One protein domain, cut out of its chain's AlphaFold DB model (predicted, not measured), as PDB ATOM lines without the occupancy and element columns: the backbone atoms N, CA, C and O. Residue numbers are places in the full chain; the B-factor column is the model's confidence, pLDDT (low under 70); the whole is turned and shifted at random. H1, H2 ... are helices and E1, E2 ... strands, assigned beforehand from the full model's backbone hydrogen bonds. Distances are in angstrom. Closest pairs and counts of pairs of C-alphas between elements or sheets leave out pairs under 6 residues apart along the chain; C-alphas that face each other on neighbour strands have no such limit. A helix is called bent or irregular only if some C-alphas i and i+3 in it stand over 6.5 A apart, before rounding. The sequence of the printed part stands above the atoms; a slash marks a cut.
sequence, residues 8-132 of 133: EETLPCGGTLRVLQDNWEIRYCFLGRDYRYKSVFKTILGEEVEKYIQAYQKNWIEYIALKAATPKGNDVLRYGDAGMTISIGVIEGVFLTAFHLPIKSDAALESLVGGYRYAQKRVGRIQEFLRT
ATOM      1  N   GLU A   8     -34.017  32.270  11.299       95.62
ATOM      2  CA  GLU A   8     -32.845  33.133  11.431       95.62
ATOM      3  C   GLU A   8     -31.810  32.803  10.350       95.62
ATOM      4  O   GLU A   8     -31.533  31.635  10.079       95.62
ATOM      5  N   GLU A   9     -31.232  33.835   9.736       94.88
ATOM      6  CA  GLU A   9     -30.097  33.699   8.818       94.88
ATOM      7  C   GLU A   9     -29.123  34.875   8.957       94.88
ATOM      8  O   GLU A   9     -29.511  36.006   9.257       94.88
ATOM      9  N   THR A  10     -27.837  34.623   8.721       95.44
ATOM     10  CA  THR A  10     -26.820  35.681   8.687       95.44
ATOM     11  C   THR A  10     -26.848  36.388   7.336       95.44
ATOM     12  O   THR A  10     -26.739  35.754   6.288       95.44
ATOM     13  N   LEU A  11     -26.958  37.714   7.362       93.69
ATOM     14  CA  LEU A  11     -26.935  38.567   6.183       93.69
ATOM     15  C   LEU A  11     -25.494  38.888   5.757       93.69
ATOM     16  O   LEU A  11     -24.614  39.027   6.611       93.69
ATOM     17  N   PRO A  12     -25.255  39.146   4.458       86.38
ATOM     18  CA  PRO A  12     -23.949  39.591   3.960       86.38
ATOM     19  C   PRO A  12     -23.420  40.863   4.636       86.38
ATOM     20  O   PRO A  12     -22.215  41.075   4.703       86.38
ATOM     21  N   CYS A  13     -24.314  41.698   5.175       88.25
ATOM     22  CA  CYS A  13     -23.965  42.921   5.891       88.25
ATOM     23  C   CYS A  13     -23.569  42.704   7.368       88.25
ATOM     24  O   CYS A  13     -23.462  43.671   8.123       88.25
ATOM     25  N   GLY A  14     -23.402  41.449   7.803       89.94
ATOM     26  CA  GLY A  14     -22.983  41.068   9.156       89.94
ATOM     27  C   GLY A  14     -24.093  41.072  10.213       89.94
ATOM     28  O   GLY A  14     -23.846  40.672  11.346       89.94
ATOM     29  N   GLY A  15     -25.304  41.515   9.862       93.81
ATOM     30  CA  GLY A  15     -26.484  41.390  10.719       93.81
ATOM     31  C   GLY A  15     -27.134  40.009  10.606       93.81
ATOM     32  O   GLY A  15     -26.910  39.280   9.645       93.81
ATOM     33  N   THR A  16     -27.988  39.661  11.559       96.69
ATOM     34  CA  THR A  16     -28.841  38.469  11.522       96.69
ATOM     35  C   THR A  16     -30.257  38.888  11.156       96.69
ATOM     36  O   THR A  16     -30.872  39.670  11.882       96.69
ATOM     37  N   LEU A  17     -30.782  38.373  10.048       97.44
ATOM     38  CA  LEU A  17     -32.202  38.460   9.742       97.44
ATOM     39  C   LEU A  17     -32.951  37.485  10.643       97.44
ATOM     40  O   LEU A  17     -32.655  36.294  10.637       97.44
ATOM     41  N   ARG A  18     -33.946  37.984  11.371       96.69
ATOM     42  CA  ARG A  18     -34.877  37.177  12.155       96.69
ATOM     43  C   ARG A  18     -36.290  37.416  11.655       96.69
ATOM     44  O   ARG A  18     -36.764  38.548  11.658       96.69
ATOM     45  N   VAL A  19     -36.954  36.349  11.227       96.06
ATOM     46  CA  VAL A  19     -38.313  36.390  10.686       96.06
ATOM     47  C   VAL A  19     -39.247  35.644  11.624       96.06
ATOM     48  O   VAL A  19     -39.023  34.479  11.962       96.06
ATOM     49  N   LEU A  20     -40.297  36.342  12.035       92.06
ATOM     50  CA  LEU A  20     -41.449  35.800  12.732       92.06
ATOM     51  C   LEU A  20     -42.652  35.815  11.778       92.06
ATOM     52  O   LEU A  20     -42.599  36.374  10.681       92.06
ATOM     53  N   GLN A  21     -43.759  35.215  12.207       89.75
ATOM     54  CA  GLN A  21     -44.967  35.070  11.391       89.75
ATOM     55  C   GLN A  21     -45.496  36.403  10.825       89.75
ATOM     56  O   GLN A  21     -45.854  36.471   9.647       89.75
ATOM     57  N   ASP A  22     -45.490  37.462  11.642       88.75
ATOM     58  CA  ASP A  22     -46.101  38.755  11.293       88.75
ATOM     59  C   ASP A  22     -45.120  39.928  11.285       88.75
ATOM     60  O   ASP A  22     -45.445  41.013  10.812       88.75
ATOM     61  N   ASN A  23     -43.896  39.727  11.765       94.00
ATOM     62  CA  ASN A  23     -42.862  40.751  11.748       94.00
ATOM     63  C   ASN A  23     -41.484  40.137  11.502       94.00
ATOM     64  O   ASN A  23     -41.303  38.922  11.451       94.00
ATOM     65  N   TRP A  24     -40.508  41.004  11.287       96.75
ATOM     66  CA  TRP A  24     -39.127  40.616  11.079       96.75
ATOM     67  C   TRP A  24     -38.213  41.754  11.507       96.75
ATOM     68  O   TRP A  24     -38.642  42.903  11.648       96.75
ATOM     69  N   GLU A  25     -36.950  41.434  11.723       97.69
ATOM     70  CA  GLU A  25     -35.955  42.380  12.202       97.69
ATOM     71  C   GLU A  25     -34.553  41.984  11.741       97.69
ATOM     72  O   GLU A  25     -34.271  40.814  11.473       97.69
ATOM     73  N   ILE A  26     -33.660  42.971  11.671       97.75
ATOM     74  CA  ILE A  26     -32.224  42.761  11.499       97.75
ATOM     75  C   ILE A  26     -31.551  43.057  12.833       97.75
ATOM     76  O   ILE A  26     -31.668  44.159  13.374       97.75
ATOM     77  N   ARG A  27     -30.839  42.069  13.370       96.06
ATOM     78  CA  ARG A  27     -30.120  42.168  14.639       96.06
ATOM     79  C   ARG A  27     -28.626  42.248  14.404       96.06
ATOM     80  O   ARG A  27     -28.056  41.436  13.687       96.06
ATOM     81  N   TYR A  28     -27.985  43.176  15.087       94.44
ATOM     82  CA  TYR A  28     -26.541  43.242  15.208       94.44
ATOM     83  C   TYR A  28     -26.147  42.965  16.651       94.44
ATOM     84  O   TYR A  28     -26.727  43.530  17.580       94.44
ATOM     85  N   CYS A  29     -25.142  42.112  16.818       90.62
ATOM     86  CA  CYS A  29     -24.501  41.837  18.094       90.62
ATOM     87  C   CYS A  29     -23.021  42.193  17.970       90.62
ATOM     88  O   CYS A  29     -22.269  41.524  17.261       90.62
ATOM     89  N   PHE A  30     -22.607  43.259  18.647       86.50
ATOM     90  CA  PHE A  30     -21.210  43.659  18.719       86.50
ATOM     91  C   PHE A  30     -20.633  43.152  20.034       86.50
ATOM     92  O   PHE A  30     -20.900  43.695  21.110       86.50
ATOM     93  N   LEU A  31     -19.880  42.060  19.938       80.56
ATOM     94  CA  LEU A  31     -19.210  41.448  21.077       80.56
ATOM     95  C   LEU A  31     -18.029  42.323  21.510       80.56
ATOM     96  O   LEU A  31     -17.234  42.770  20.680       80.56
ATOM     97  N   GLY A  32     -17.907  42.555  22.818       71.56
ATOM     98  CA  GLY A  32     -16.722  43.186  23.389       71.56
ATOM     99  C   GLY A  32     -15.473  42.348  23.102       71.56
ATOM    100  O   GLY A  32     -15.532  41.120  23.087       71.56
ATOM    101  N   ARG A  33     -14.333  43.016  22.892       66.56
ATOM    102  CA  ARG A  33     -13.063  42.401  22.454       66.56
ATOM    103  C   ARG A  33     -12.551  41.282  23.378       66.56
ATOM    104  O   ARG A  33     -11.754  40.462  22.940       66.56
ATOM    105  N   ASP A  34     -13.000  41.257  24.631       70.50
ATOM    106  CA  ASP A  34     -12.600  40.307  25.670       70.50
ATOM    107  C   ASP A  34     -13.780  39.552  26.320       70.50
ATOM    108  O   ASP A  34     -13.573  38.866  27.319       70.50
ATOM    109  N   TYR A  35     -15.006  39.679  25.790       61.88
ATOM    110  CA  TYR A  35     -16.254  39.149  26.379       61.88
ATOM    111  C   TYR A  35     -16.568  39.607  27.820       61.88
ATOM    112  O   TYR A  35     -17.532  39.128  28.416       61.88
ATOM    113  N   ARG A  36     -15.792  40.538  28.396       62.47
ATOM    114  CA  ARG A  36     -15.994  41.057  29.760       62.47
ATOM    115  C   ARG A  36     -16.897  42.289  29.785       62.47
ATOM    116  O   ARG A  36     -17.524  42.566  30.805       62.47
ATOM    117  N   TYR A  37     -16.999  43.010  28.668       57.50
ATOM    118  CA  TYR A  37     -17.926  44.131  28.501       57.50
ATOM    119  C   TYR A  37     -19.268  43.683  27.909       57.50
ATOM    120  O   TYR A  37     -19.330  42.745  27.115       57.50
ATOM    121  N   LYS A  38     -20.347  44.386  28.285       65.75
ATOM    122  CA  LYS A  38     -21.707  44.137  27.785       65.75
ATOM    123  C   LYS A  38     -21.723  44.218  26.255       65.75
ATOM    124  O   LYS A  38     -21.332  45.242  25.697       65.75
ATOM    125  N   SER A  39     -22.201  43.163  25.598       79.06
ATOM    126  CA  SER A  39     -22.451  43.168  24.157       79.06
ATOM    127  C   SER A  39     -23.389  44.315  23.789       79.06
ATOM    128  O   SER A  39     -24.403  44.533  24.459       79.06
ATOM    129  N   VAL A  40     -23.058  45.044  22.724       85.75
ATOM    130  CA  VAL A  40     -23.942  46.081  22.187       85.75
ATOM    131  C   VAL A  40     -24.872  45.422  21.185       85.75
ATOM    132  O   VAL A  40     -24.431  44.864  20.180       85.75
ATOM    133  N   PHE A  41     -26.168  45.495  21.466       89.88
ATOM    134  CA  PHE A  41     -27.203  44.998  20.574       89.88
ATOM    135  C   PHE A  41     -27.852  46.166  19.849       89.88
ATOM    136  O   PHE A  41     -28.221  47.167  20.465       89.88
ATOM    137  N   LYS A  42     -28.023  46.021  18.536       93.69
ATOM    138  CA  LYS A  42     -28.852  46.924  17.745       93.69
ATOM    139  C   LYS A  42     -29.862  46.107  16.966       93.69
ATOM    140  O   LYS A  42     -29.487  45.232  16.193       93.69
ATOM    141  N   THR A  43     -31.129  46.434  17.155       96.06
ATOM    142  CA  THR A  43     -32.230  45.863  16.388       96.06
ATOM    143  C   THR A  43     -32.774  46.936  15.461       96.06
ATOM    144  O   THR A  43     -32.960  48.078  15.884       96.06
ATOM    145  N   ILE A  44     -32.990  46.568  14.203       97.25
ATOM    146  CA  ILE A  44     -33.697  47.370  13.209       97.25
ATOM    147  C   ILE A  44     -34.954  46.593  12.849       97.25
ATOM    148  O   ILE A  44     -34.861  45.485  12.313       97.25
ATOM    149  N   LEU A  45     -36.118  47.152  13.171       97.81
ATOM    150  CA  LEU A  45     -37.391  46.530  12.823       97.81
ATOM    151  C   LEU A  45     -37.595  46.581  11.310       97.81
ATOM    152  O   LEU A  45     -37.163  47.524  10.649       97.81
ATOM    153  N   GLY A  46     -38.281  45.581  10.759       97.19
ATOM    154  CA  GLY A  46     -38.526  45.476   9.322       97.19
ATOM    155  C   GLY A  46     -39.166  46.724   8.705       97.19
ATOM    156  O   GLY A  46     -38.795  47.130   7.605       97.19
ATOM    157  N   GLU A  47     -40.068  47.373   9.444       96.81
ATOM    158  CA  GLU A  47     -40.713  48.637   9.055       96.81
ATOM    159  C   GLU A  47     -39.751  49.838   9.021       96.81
ATOM    160  O   GLU A  47     -39.973  50.794   8.282       96.81
ATOM    161  N   GLU A  48     -38.646  49.782   9.766       97.75
ATOM    162  CA  GLU A  48     -37.640  50.844   9.824       97.75
ATOM    163  C   GLU A  48     -36.512  50.656   8.804       97.75
ATOM    164  O   GLU A  48     -35.692  51.559   8.628       97.75
ATOM    165  N   VAL A  49     -36.434  49.512   8.117       97.44
ATOM    166  CA  VAL A  49     -35.286  49.196   7.254       97.44
ATOM    167  C   VAL A  49     -35.077  50.243   6.161       97.44
ATOM    168  O   VAL A  49     -33.946  50.675   5.951       97.44
ATOM    169  N   GLU A  50     -36.141  50.727   5.516       97.69
ATOM    170  CA  GLU A  50     -35.999  51.756   4.476       97.69
ATOM    171  C   GLU A  50     -35.520  53.098   5.052       97.69
ATOM    172  O   GLU A  50     -34.653  53.750   4.473       97.69
ATOM    173  N   LYS A  51     -36.008  53.473   6.241       98.06
ATOM    174  CA  LYS A  51     -35.525  54.650   6.978       98.06
ATOM    175  C   LYS A  51     -34.028  54.534   7.269       98.06
ATOM    176  O   LYS A  51     -33.301  55.512   7.115       98.06
ATOM    177  N   TYR A  52     -33.552  53.349   7.653       97.94
ATOM    178  CA  TYR A  52     -32.128  53.104   7.879       97.94
ATOM    179  C   TYR A  52     -31.306  53.170   6.583       97.94
ATOM    180  O   TYR A  52     -30.227  53.758   6.602       97.94
ATOM    181  N   ILE A  53     -31.806  52.644   5.458       98.19
ATOM    182  CA  ILE A  53     -31.148  52.772   4.143       98.19
ATOM    183  C   ILE A  53     -30.956  54.249   3.782       98.19
ATOM    184  O   ILE A  53     -29.839  54.670   3.477       98.19
ATOM    185  N   GLN A  54     -32.028  55.041   3.863       98.38
ATOM    186  CA  GLN A  54     -31.992  56.468   3.541       98.38
ATOM    187  C   GLN A  54     -31.048  57.235   4.472       98.38
ATOM    188  O   GLN A  54     -30.245  58.046   4.007       98.38
ATOM    189  N   ALA A  55     -31.092  56.937   5.776       98.19
ATOM    190  CA  ALA A  55     -30.187  57.530   6.754       98.19
ATOM    191  C   ALA A  55     -28.721  57.223   6.426       98.19
ATOM    192  O   ALA A  55     -27.902  58.135   6.411       98.19
ATOM    193  N   TYR A  56     -28.383  55.974   6.090       97.94
ATOM    194  CA  TYR A  56     -27.021  55.608   5.699       97.94
ATOM    195  C   TYR A  56     -26.536  56.371   4.469       97.94
ATOM    196  O   TYR A  56     -25.428  56.898   4.483       97.94
ATOM    197  N   GLN A  57     -27.362  56.465   3.428       98.31
ATOM    198  CA  GLN A  57     -27.009  57.182   2.202       98.31
ATOM    199  C   GLN A  57     -26.794  58.677   2.461       98.31
ATOM    200  O   GLN A  57     -25.792  59.243   2.027       98.31
ATOM    201  N   LYS A  58     -27.695  59.314   3.217       98.44
ATOM    202  CA  LYS A  58     -27.579  60.734   3.567       98.44
ATOM    203  C   LYS A  58     -26.361  61.005   4.452       98.44
ATOM    204  O   LYS A  58     -25.561  61.885   4.140       98.44
ATOM    205  N   ASN A  59     -26.184  60.216   5.510       98.31
ATOM    206  CA  ASN A  59     -25.047  60.338   6.421       98.31
ATOM    207  C   ASN A  59     -23.716  60.075   5.700       98.31
ATOM    208  O   ASN A  59     -22.700  60.670   6.050       98.31
ATOM    209  N   TRP A  60     -23.702  59.207   4.685       98.31
ATOM    210  CA  TRP A  60     -22.522  58.945   3.863       98.31
ATOM    211  C   TRP A  60     -22.126  60.145   3.000       98.31
ATOM    212  O   TRP A  60     -20.953  60.515   2.967       98.31
ATOM    213  N   ILE A  61     -23.097  60.802   2.361       98.19
ATOM    214  CA  ILE A  61     -22.857  62.044   1.610       98.19
ATOM    215  C   ILE A  61     -22.286  63.122   2.540       98.19
ATOM    216  O   ILE A  61     -21.297  63.776   2.202       98.19
ATOM    217  N   GLU A  62     -22.865  63.275   3.732       97.62
ATOM    218  CA  GLU A  62     -22.367  64.221   4.732       97.62
ATOM    219  C   GLU A  62     -20.955  63.858   5.210       97.62
ATOM    220  O   GLU A  62     -20.094  64.732   5.290       97.62
ATOM    221  N   TYR A  63     -20.671  62.576   5.454       97.69
ATOM    222  CA  TYR A  63     -19.330  62.101   5.793       97.69
ATOM    223  C   TYR A  63     -18.298  62.468   4.723       97.69
ATOM    224  O   TYR A  63     -17.234  62.979   5.067       97.69
ATOM    225  N   ILE A  64     -18.602  62.259   3.436       97.75
ATOM    226  CA  ILE A  64     -17.695  62.622   2.337       97.75
ATOM    227  C   ILE A  64     -17.430  64.134   2.341       97.75
ATOM    228  O   ILE A  64     -16.273  64.555   2.261       97.75
ATOM    229  N   ALA A  65     -18.480  64.949   2.480       96.81
ATOM    230  CA  ALA A  65     -18.356  66.404   2.517       96.81
ATOM    231  C   ALA A  65     -17.528  66.882   3.722       96.81
ATOM    232  O   ALA A  65     -16.606  67.686   3.569       96.81
ATOM    233  N   LEU A  66     -17.803  66.345   4.914       95.69
ATOM    234  CA  LEU A  66     -17.053  66.646   6.133       95.69
ATOM    235  C   LEU A  66     -15.592  66.220   6.008       95.69
ATOM    236  O   LEU A  66     -14.702  66.987   6.371       95.69
ATOM    237  N   LYS A  67     -15.328  65.032   5.460       95.12
ATOM    238  CA  LYS A  67     -13.970  64.525   5.251       95.12
ATOM    239  C   LYS A  67     -13.168  65.414   4.304       95.12
ATOM    240  O   LYS A  67     -11.990  65.639   4.552       95.12
ATOM    241  N   ALA A  68     -13.798  65.941   3.254       95.50
ATOM    242  CA  ALA A  68     -13.160  66.872   2.324       95.50
ATOM    243  C   ALA A  68     -12.889  68.251   2.954       95.50
ATOM    244  O   ALA A  68     -11.874  68.876   2.651       95.50
ATOM    245  N   ALA A  69     -13.777  68.719   3.835       95.25
ATOM    246  CA  ALA A  69     -13.660  70.018   4.496       95.25
ATOM    247  C   ALA A  69     -12.746  70.011   5.737       95.25
ATOM    248  O   ALA A  69     -12.316  71.073   6.185       95.25
ATOM    249  N   THR A  70     -12.462  68.840   6.313       93.00
ATOM    250  CA  THR A  70     -11.698  68.713   7.562       93.00
ATOM    251  C   THR A  70     -10.196  68.608   7.272       93.00
ATOM    252  O   THR A  70      -9.769  67.668   6.598       93.00
ATOM    253  N   PRO A  71      -9.357  69.526   7.792       92.31
ATOM    254  CA  PRO A  71      -7.908  69.422   7.658       92.31
ATOM    255  C   PRO A  71      -7.357  68.132   8.275       92.31
ATOM    256  O   PRO A  71      -7.848  67.653   9.298       92.31
ATOM    257  N   LYS A  72      -6.289  67.586   7.681       88.50
ATOM    258  CA  LYS A  72      -5.604  66.406   8.230       88.50
ATOM    259  C   LYS A  72      -5.140  66.673   9.665       88.50
ATOM    260  O   LYS A  72      -4.493  67.683   9.919       88.50
ATOM    261  N   GLY A  73      -5.423  65.729  10.562       85.88
ATOM    262  CA  GLY A  73      -5.066  65.814  11.983       85.88
ATOM    263  C   GLY A  73      -6.164  66.384  12.881       85.88
ATOM    264  O   GLY A  73      -5.995  66.363  14.095       85.88
ATOM    265  N   ASN A  74      -7.285  66.838  12.310       90.81
ATOM    266  CA  ASN A  74      -8.452  67.251  13.079       90.81
ATOM    267  C   ASN A  74      -9.472  66.118  13.187       90.81
ATOM    268  O   ASN A  74      -9.754  65.426  12.204       90.81
ATOM    269  N   ASP A  75     -10.076  66.013  14.367       93.75
ATOM    270  CA  ASP A  75     -11.162  65.082  14.642       93.75
ATOM    271  C   ASP A  75     -12.503  65.828  14.631       93.75
ATOM    272  O   ASP A  75     -12.635  66.927  15.178       93.75
ATOM    273  N   VAL A  76     -13.515  65.227  14.008       94.62
ATOM    274  CA  VAL A  76     -14.882  65.760  13.962       94.62
ATOM    275  C   VAL A  76     -15.854  64.640  14.283       94.62
ATOM    276  O   VAL A  76     -15.799  63.579  13.671       94.62
ATOM    277  N   LEU A  77     -16.785  64.906  15.199       95.31
ATOM    278  CA  LEU A  77     -17.872  63.998  15.546       95.31
ATOM    279  C   LEU A  77     -19.217  64.695  15.352       95.31
ATOM    280  O   LEU A  77     -19.438  65.788  15.876       95.31
ATOM    281  N   ARG A  78     -20.122  64.060  14.608       94.38
ATOM    282  CA  ARG A  78     -21.471  64.558  14.316       94.38
ATOM    283  C   ARG A  78     -22.504  63.461  14.550       94.38
ATOM    284  O   ARG A  78     -22.266  62.295  14.241       94.38
ATOM    285  N   TYR A  79     -23.666  63.843  15.064       95.25
ATOM    286  CA  TYR A  79     -24.829  62.961  15.114       95.25
ATOM    287  C   TYR A  79     -25.550  63.019  13.772       95.25
ATOM    288  O   TYR A  79     -25.923  64.101  13.326       95.25
ATOM    289  N   GLY A  80     -25.704  61.858  13.139       94.12
ATOM    290  CA  GLY A  80     -26.429  61.709  11.885       94.12
ATOM    291  C   GLY A  80     -27.863  61.233  12.106       94.12
ATOM    292  O   GLY A  80     -28.338  61.060  13.233       94.12
ATOM    293  N   ASP A  81     -28.547  60.956  11.003       96.81
ATOM    294  CA  ASP A  81     -29.919  60.456  11.026       96.81
ATOM    295  C   ASP A  81     -30.009  59.045  11.641       96.81
ATOM    296  O   ASP A  81     -29.032  58.295  11.697       96.81
ATOM    297  N   ALA A  82     -31.206  58.666  12.106       94.75
ATOM    298  CA  ALA A  82     -31.514  57.352  12.694       94.75
ATOM    299  C   ALA A  82     -30.637  56.944  13.905       94.75
ATOM    300  O   ALA A  82     -30.489  55.753  14.206       94.75
ATOM    301  N   GLY A  83     -30.099  57.941  14.621       93.19
ATOM    302  CA  GLY A  83     -29.243  57.748  15.794       93.19
ATOM    303  C   GLY A  83     -27.820  57.306  15.449       93.19
ATOM    304  O   GLY A  83     -27.110  56.812  16.324       93.19
ATOM    305  N   MET A  84     -27.417  57.447  14.184       96.31
ATOM    306  CA  MET A  84     -26.071  57.132  13.717       96.31
ATOM    307  C   MET A  84     -25.076  58.225  14.100       96.31
ATOM    308  O   MET A  84     -25.426  59.329  14.522       96.31
ATOM    309  N   THR A  85     -23.796  57.921  13.932       96.88
ATOM    310  CA  THR A  85     -22.710  58.868  14.190       96.88
ATOM    311  C   THR A  85     -21.803  58.955  12.975       96.88
ATOM    312  O   THR A  85     -21.476  57.934  12.376       96.88
ATOM    313  N   ILE A  86     -21.393  60.166  12.618       97.25
ATOM    314  CA  ILE A  86     -20.420  60.448  11.568       97.25
ATOM    315  C   ILE A  86     -19.146  60.923  12.259       97.25
ATOM    316  O   ILE A  86     -19.186  61.881  13.031       97.25
ATOM    317  N   SER A  87     -18.030  60.247  12.002       96.69
ATOM    318  CA  SER A  87     -16.744  60.577  12.618       96.69
ATOM    319  C   SER A  87     -15.658  60.736  11.561       96.69
ATOM    320  O   SER A  87     -15.552  59.906  10.657       96.69
ATOM    321  N   ILE A  88     -14.845  61.781  11.698       95.62
ATOM    322  CA  ILE A  88     -13.591  62.019  10.974       95.62
ATOM    323  C   ILE A  88     -12.471  62.021  12.013       95.62
ATOM    324  O   ILE A  88     -12.651  62.611  13.076       95.62
ATOM    325  N   GLY A  89     -11.336  61.382  11.719       90.69
ATOM    326  CA  GLY A  89     -10.194  61.353  12.633       90.69
ATOM    327  C   GLY A  89      -9.604  59.962  12.825       90.69
ATOM    328  O   GLY A  89      -9.642  59.126  11.921       90.69
ATOM    329  N   VAL A  90      -9.090  59.699  14.031       87.75
ATOM    330  CA  VAL A  90      -8.511  58.395  14.427       87.75
ATOM    331  C   VAL A  90      -9.500  57.242  14.214       87.75
ATOM    332  O   VAL A  90      -9.138  56.167  13.733       87.75
ATOM    333  N   ILE A  91     -10.768  57.476  14.557       89.44
ATOM    334  CA  ILE A  91     -11.881  56.574  14.276       89.44
ATOM    335  C   ILE A  91     -12.777  57.281  13.265       89.44
ATOM    336  O   ILE A  91     -13.442  58.257  13.600       89.44
ATOM    337  N   GLU A  92     -12.791  56.788  12.030       93.75
ATOM    338  CA  GLU A  92     -13.559  57.399  10.941       93.75
ATOM    339  C   GLU A  92     -14.640  56.482  10.360       93.75
ATOM    340  O   GLU A  92     -14.491  55.256  10.357       93.75
ATOM    341  N   GLY A  93     -15.701  57.099   9.838       96.56
ATOM    342  CA  GLY A  93     -16.793  56.456   9.112       96.56
ATOM    343  C   GLY A  93     -18.179  56.911   9.567       96.56
ATOM    344  O   GLY A  93     -18.325  57.743  10.466       96.56
ATOM    345  N   VAL A  94     -19.203  56.321   8.950       97.62
ATOM    346  CA  VAL A  94     -20.598  56.386   9.413       97.62
ATOM    347  C   VAL A  94     -20.899  55.130  10.225       97.62
ATOM    348  O   VAL A  94     -20.734  54.018   9.729       97.62
ATOM    349  N   PHE A  95     -21.339  55.294  11.467       96.25
ATOM    350  CA  PHE A  95     -21.521  54.214  12.432       96.25
ATOM    351  C   PHE A  95     -22.992  53.983  12.744       96.25
ATOM    352  O   PHE A  95     -23.733  54.934  12.990       96.25
ATOM    353  N   LEU A  96     -23.383  52.709  12.825       94.44
ATOM    354  CA  LEU A  96     -24.750  52.323  13.175       94.44
ATOM    355  C   LEU A  96     -25.114  52.726  14.611       94.44
ATOM    356  O   LEU A  96     -26.231  53.158  14.886       94.44
ATOM    357  N   THR A  97     -24.183  52.496  15.536       89.50
ATOM    358  CA  THR A  97     -24.327  52.767  16.971       89.50
ATOM    359  C   THR A  97     -22.961  52.710  17.643       89.50
ATOM    360  O   THR A  97     -22.169  51.842  17.291       89.50
ATOM    361  N   ALA A  98     -22.684  53.584  18.617       80.38
ATOM    362  CA  ALA A  98     -21.528  53.504  19.525       80.38
ATOM    363  C   ALA A  98     -20.186  53.100  18.863       80.38
ATOM    364  O   ALA A  98     -19.471  52.243  19.371       80.38
ATOM    365  N   PHE A  99     -19.853  53.693  17.711       83.75
ATOM    366  CA  PHE A  99     -18.648  53.381  16.924       83.75
ATOM    367  C   PHE A  99     -18.534  51.935  16.395       83.75
ATOM    368  O   PHE A  99     -17.458  51.478  16.005       83.75
ATOM    369  N   HIS A 100     -19.653  51.225  16.298       86.50
ATOM    370  CA  HIS A 100     -19.754  49.916  15.670       86.50
ATOM    371  C   HIS A 100     -20.274  49.994  14.231       86.50
ATOM    372  O   HIS A 100     -21.061  50.876  13.872       86.50
ATOM    373  N   LEU A 101     -19.835  49.021  13.425       87.25
ATOM    374  CA  LEU A 101     -20.149  48.876  12.001       87.25
ATOM    375  C   LEU A 101     -19.806  50.133  11.168       87.25
ATOM    376  O   LEU A 101     -20.705  50.743  10.590       87.25
ATOM    377  N   PRO A 102     -18.523  50.550  11.119       93.31
ATOM    378  CA  PRO A 102     -18.119  51.706  10.328       93.31
ATOM    379  C   PRO A 102     -18.298  51.464   8.830       93.31
ATOM    380  O   PRO A 102     -17.675  50.568   8.259       93.31
ATOM    381  N   ILE A 103     -19.048  52.343   8.176       96.50
ATOM    382  CA  ILE A 103     -19.051  52.481   6.722       96.50
ATOM    383  C   ILE A 103     -17.993  53.513   6.336       96.50
ATOM    384  O   ILE A 103     -18.054  54.663   6.774       96.50
ATOM    385  N   LYS A 104     -16.995  53.077   5.557       95.50
ATOM    386  CA  LYS A 104     -15.822  53.888   5.167       95.50
ATOM    387  C   LYS A 104     -15.579  53.962   3.660       95.50
ATOM    388  O   LYS A 104     -14.620  54.606   3.241       95.50
ATOM    389  N   SER A 105     -16.408  53.307   2.855       96.81
ATOM    390  CA  SER A 105     -16.308  53.307   1.396       96.81
ATOM    391  C   SER A 105     -17.680  53.099   0.761       96.81
ATOM    392  O   SER A 105     -18.574  52.532   1.395       96.81
ATOM    393  N   ASP A 106     -17.811  53.488  -0.508       97.56
ATOM    394  CA  ASP A 106     -19.025  53.242  -1.292       97.56
ATOM    395  C   ASP A 106     -19.341  51.745  -1.371       97.56
ATOM    396  O   ASP A 106     -20.466  51.343  -1.104       97.56
ATOM    397  N   ALA A 107     -18.335  50.893  -1.588       96.06
ATOM    398  CA  ALA A 107     -18.523  49.441  -1.611       96.06
ATOM    399  C   ALA A 107     -19.074  48.883  -0.281       96.06
ATOM    400  O   ALA A 107     -19.900  47.968  -0.279       96.06
ATOM    401  N   ALA A 108     -18.644  49.429   0.865       95.94
ATOM    402  CA  ALA A 108     -19.179  49.033   2.167       95.94
ATOM    403  C   ALA A 108     -20.635  49.496   2.342       95.94
ATOM    404  O   ALA A 108     -21.460  48.737   2.855       95.94
ATOM    405  N   LEU A 109     -20.961  50.710   1.882       97.56
ATOM    406  CA  LEU A 109     -22.333  51.221   1.873       97.56
ATOM    407  C   LEU A 109     -23.237  50.362   0.978       97.56
ATOM    408  O   LEU A 109     -24.309  49.942   1.408       97.56
ATOM    409  N   GLU A 110     -22.803  50.075  -0.246       96.62
ATOM    410  CA  GLU A 110     -23.532  49.253  -1.211       96.62
ATOM    411  C   GLU A 110     -23.773  47.841  -0.679       96.62
ATOM    412  O   GLU A 110     -24.888  47.331  -0.773       96.62
ATOM    413  N   SER A 111     -22.762  47.225  -0.059       95.56
ATOM    414  CA  SER A 111     -22.893  45.911   0.575       95.56
ATOM    415  C   SER A 111     -23.931  45.919   1.704       95.56
ATOM    416  O   SER A 111     -24.796  45.040   1.768       95.56
ATOM    417  N   LEU A 112     -23.901  46.943   2.562       96.75
ATOM    418  CA  LEU A 112     -24.857  47.109   3.654       96.75
ATOM    419  C   LEU A 112     -26.291  47.284   3.131       96.75
ATOM    420  O   LEU A 112     -27.192  46.540   3.529       96.75
ATOM    421  N   VAL A 113     -26.499  48.237   2.217       97.44
ATOM    422  CA  VAL A 113     -27.809  48.513   1.608       97.44
ATOM    423  C   VAL A 113     -28.313  47.291   0.840       97.44
ATOM    424  O   VAL A 113     -29.485  46.931   0.953       97.44
ATOM    425  N   GLY A 114     -27.430  46.608   0.112       97.38
ATOM    426  CA  GLY A 114     -27.725  45.354  -0.573       97.38
ATOM    427  C   GLY A 114     -28.195  44.265   0.389       97.38
ATOM    428  O   GLY A 114     -29.190  43.599   0.111       97.38
ATOM    429  N   GLY A 115     -27.551  44.132   1.553       97.06
ATOM    430  CA  GLY A 115     -27.971  43.219   2.618       97.06
ATOM    431  C   GLY A 115     -29.366  43.534   3.169       97.06
ATOM    432  O   GLY A 115     -30.179  42.626   3.337       97.06
ATOM    433  N   TYR A 116     -29.685  44.812   3.383       97.44
ATOM    434  CA  TYR A 116     -31.017  45.238   3.841       97.44
ATOM    435  C   TYR A 116     -32.100  44.981   2.791       97.44
ATOM    436  O   TYR A 116     -33.152  44.419   3.098       97.44
ATOM    437  N   ARG A 117     -31.816  45.315   1.530       96.75
ATOM    438  CA  ARG A 117     -32.710  45.059   0.392       96.75
ATOM    439  C   ARG A 117     -32.916  43.562   0.163       96.75
ATOM    440  O   ARG A 117     -34.017  43.138  -0.192       96.75
ATOM    441  N   TYR A 118     -31.874  42.755   0.356       96.19
ATOM    442  CA  TYR A 118     -31.972  41.299   0.313       96.19
ATOM    443  C   TYR A 118     -32.920  40.790   1.399       96.19
ATOM    444  O   TYR A 118     -33.858  40.061   1.077       96.19
ATOM    445  N   ALA A 119     -32.739  41.238   2.646       96.25
ATOM    446  CA  ALA A 119     -33.595  40.855   3.764       96.25
ATOM    447  C   ALA A 119     -35.078  41.165   3.486       96.25
ATOM    448  O   ALA A 119     -35.913  40.268   3.580       96.25
ATOM    449  N   GLN A 120     -35.394  42.380   3.019       94.94
ATOM    450  CA  GLN A 120     -36.763  42.774   2.642       94.94
ATOM    451  C   GLN A 120     -37.397  41.810   1.625       94.94
ATOM    452  O   GLN A 120     -38.549  41.408   1.779       94.94
ATOM    453  N   LYS A 121     -36.649  41.400   0.590       93.94
ATOM    454  CA  LYS A 121     -37.139  40.455  -0.434       93.94
ATOM    455  C   LYS A 121     -37.295  39.035   0.106       93.94
ATOM    456  O   LYS A 121     -38.171  38.291  -0.335       93.94
ATOM    457  N   ARG A 122     -36.411  38.636   1.016       93.75
ATOM    458  CA  ARG A 122     -36.306  37.277   1.547       93.75
ATOM    459  C   ARG A 122     -37.426  36.952   2.534       93.75
ATOM    460  O   ARG A 122     -37.958  35.844   2.494       93.75
ATOM    461  N   VAL A 123     -37.833  37.935   3.337       94.38
ATOM    462  CA  VAL A 123     -38.873  37.817   4.372       94.38
ATOM    463  C   VAL A 123     -40.202  37.302   3.825       94.38
ATOM    464  O   VAL A 123     -40.771  36.403   4.433       94.38
ATOM    465  N   GLY A 124     -40.678  37.806   2.679       89.06
ATOM    466  CA  GLY A 124     -42.006  37.446   2.157       89.06
ATOM    467  C   GLY A 124     -42.195  35.935   1.988       89.06
ATOM    468  O   GLY A 124     -43.145  35.362   2.512       89.06
ATOM    469  N   ARG A 125     -41.211  35.266   1.373       90.25
ATOM    470  CA  ARG A 125     -41.226  33.804   1.174       90.25
ATOM    471  C   ARG A 125     -41.185  33.031   2.492       90.25
ATOM    472  O   ARG A 125     -41.776  31.963   2.610       90.25
ATOM    473  N   ILE A 126     -40.449  33.548   3.472       91.94
ATOM    474  CA  ILE A 126     -40.304  32.899   4.775       91.94
ATOM    475  C   ILE A 126     -41.595  33.044   5.578       91.94
ATOM    476  O   ILE A 126     -42.044  32.070   6.166       91.94
ATOM    477  N   GLN A 127     -42.219  34.223   5.584       91.50
ATOM    478  CA  GLN A 127     -43.477  34.444   6.298       91.50
ATOM    479  C   GLN A 127     -44.625  33.626   5.709       91.50
ATOM    480  O   GLN A 127     -45.428  33.086   6.465       91.50
ATOM    481  N   GLU A 128     -44.681  33.475   4.382       89.44
ATOM    482  CA  GLU A 128     -45.608  32.543   3.730       89.44
ATOM    483  C   GLU A 128     -45.425  31.120   4.261       89.44
ATOM    484  O   GLU A 128     -46.393  30.508   4.699       89.44
ATOM    485  N   PHE A 129     -44.185  30.625   4.306       87.56
ATOM    486  CA  PHE A 129     -43.886  29.309   4.865       87.56
ATOM    487  C   PHE A 129     -44.269  29.200   6.349       87.56
ATOM    488  O   PHE A 129     -44.958  28.260   6.738       87.56
ATOM    489  N   LEU A 130     -43.887  30.172   7.180       87.56
ATOM    490  CA  LEU A 130     -44.164  30.148   8.620       87.56
ATOM    491  C   LEU A 130     -45.662  30.156   8.946       87.56
ATOM    492  O   LEU A 130     -46.056  29.568   9.944       87.56
ATOM    493  N   ARG A 131     -46.499  30.782   8.110       85.62
ATOM    494  CA  ARG A 131     -47.964  30.780   8.276       85.62
ATOM    495  C   ARG A 131     -48.621  29.434   7.967       85.62
ATOM    496  O   ARG A 131     -49.797  29.267   8.268       85.62
ATOM    497  N   THR A 132     -47.896  28.505   7.343       83.62
ATOM    498  CA  THR A 132     -48.397  27.154   7.039       83.62
ATOM    499  C   THR A 132     -48.071  26.119   8.122       83.62
ATOM    500  O   THR A 132     -48.526  24.980   8.011       83.62
TER     501      THR A 132
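AT A GLANCE: This is residues 8 to 132 of the 133 residues of an uncharacterized protein of Massilia sp (UniProt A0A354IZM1). Two small antiparallel sheets sit one after the other over two long helices, H1 and H2, which run side by side in opposite ways and overlap along part of their lengths. E1 E2 E3 E4 is over H2 and the beginning of H1, E5 E6 E7 is over later residues of H1, and the hairpin tip near residue 35 points away from the helices. The printed part has 125 residues with two named helices and seven named strands, in the order E1 E2 E3 E4 H1 E5 E6 E7 H2; the class is mixed. It is only just compact, close to loose, with a radius of gyration of the C-alphas of 16.0 A, and elongated, spanning 58 by 35 by 21 A.

HOW THE PARTS SIT: E1, residues 8 to 10, E2, 16 to 19, E3, 24 to 30, and E4, 40 to 45, form a meander, each strand the antiparallel neighbour of the one before; N 17 and O 9 are 2.8 A apart, N 18 and O 25 2.9 A, N 28 and O 42 2.8 A. H2, residues 106 to 130, is on this sheet at a height of 9.1 A; the closest C-alphas of E2 and H2 are Val 19 and Val 123, 6.5 A. H1, residues 46 to 69, is on the same face. H2 touches H1 with residues 109 to 120 alone, at a shallow tilt of 1 degree; the closest C-alphas are Ile 53 and Val 113, 6.0 A. H1 is also on a second meander, E5, residues 76 to 79, E6, 85 to 88, and E7, 93 to 95, at a height of 7.6 A; the closest C-alphas of H1 and E6 are Tyr 63 and Ile 86, 6.1 A. There N 78 and O 86 are 2.8 A apart, N 95 and O 85 2.8 A. Of the O i to N i+4 pairs, 18 of 20 in H1 and 18 of 21 in H2 are within hydrogen-bond range.

IN THESE COORDINATES: E1 begins at C-alpha 8 (-32.845, 33.133, 11.431), and H2 ends at C-alpha 130 (-44.164, 30.148, 8.620). H1 measures 35.3 A, H2 35.5 A and E3 19.7 A. H1 is irregular, with C-alphas 47 and 50 at 7.3 A, and H2 has a kink of 34 degrees near residue 124.

THE WHOLE: The C-alphas farthest apart, Pro 71 and Thr 132, are 58.5 A apart. The printed part has no cut, and no link is long. Residues 33 and 35 to 38 have pLDDT under 70.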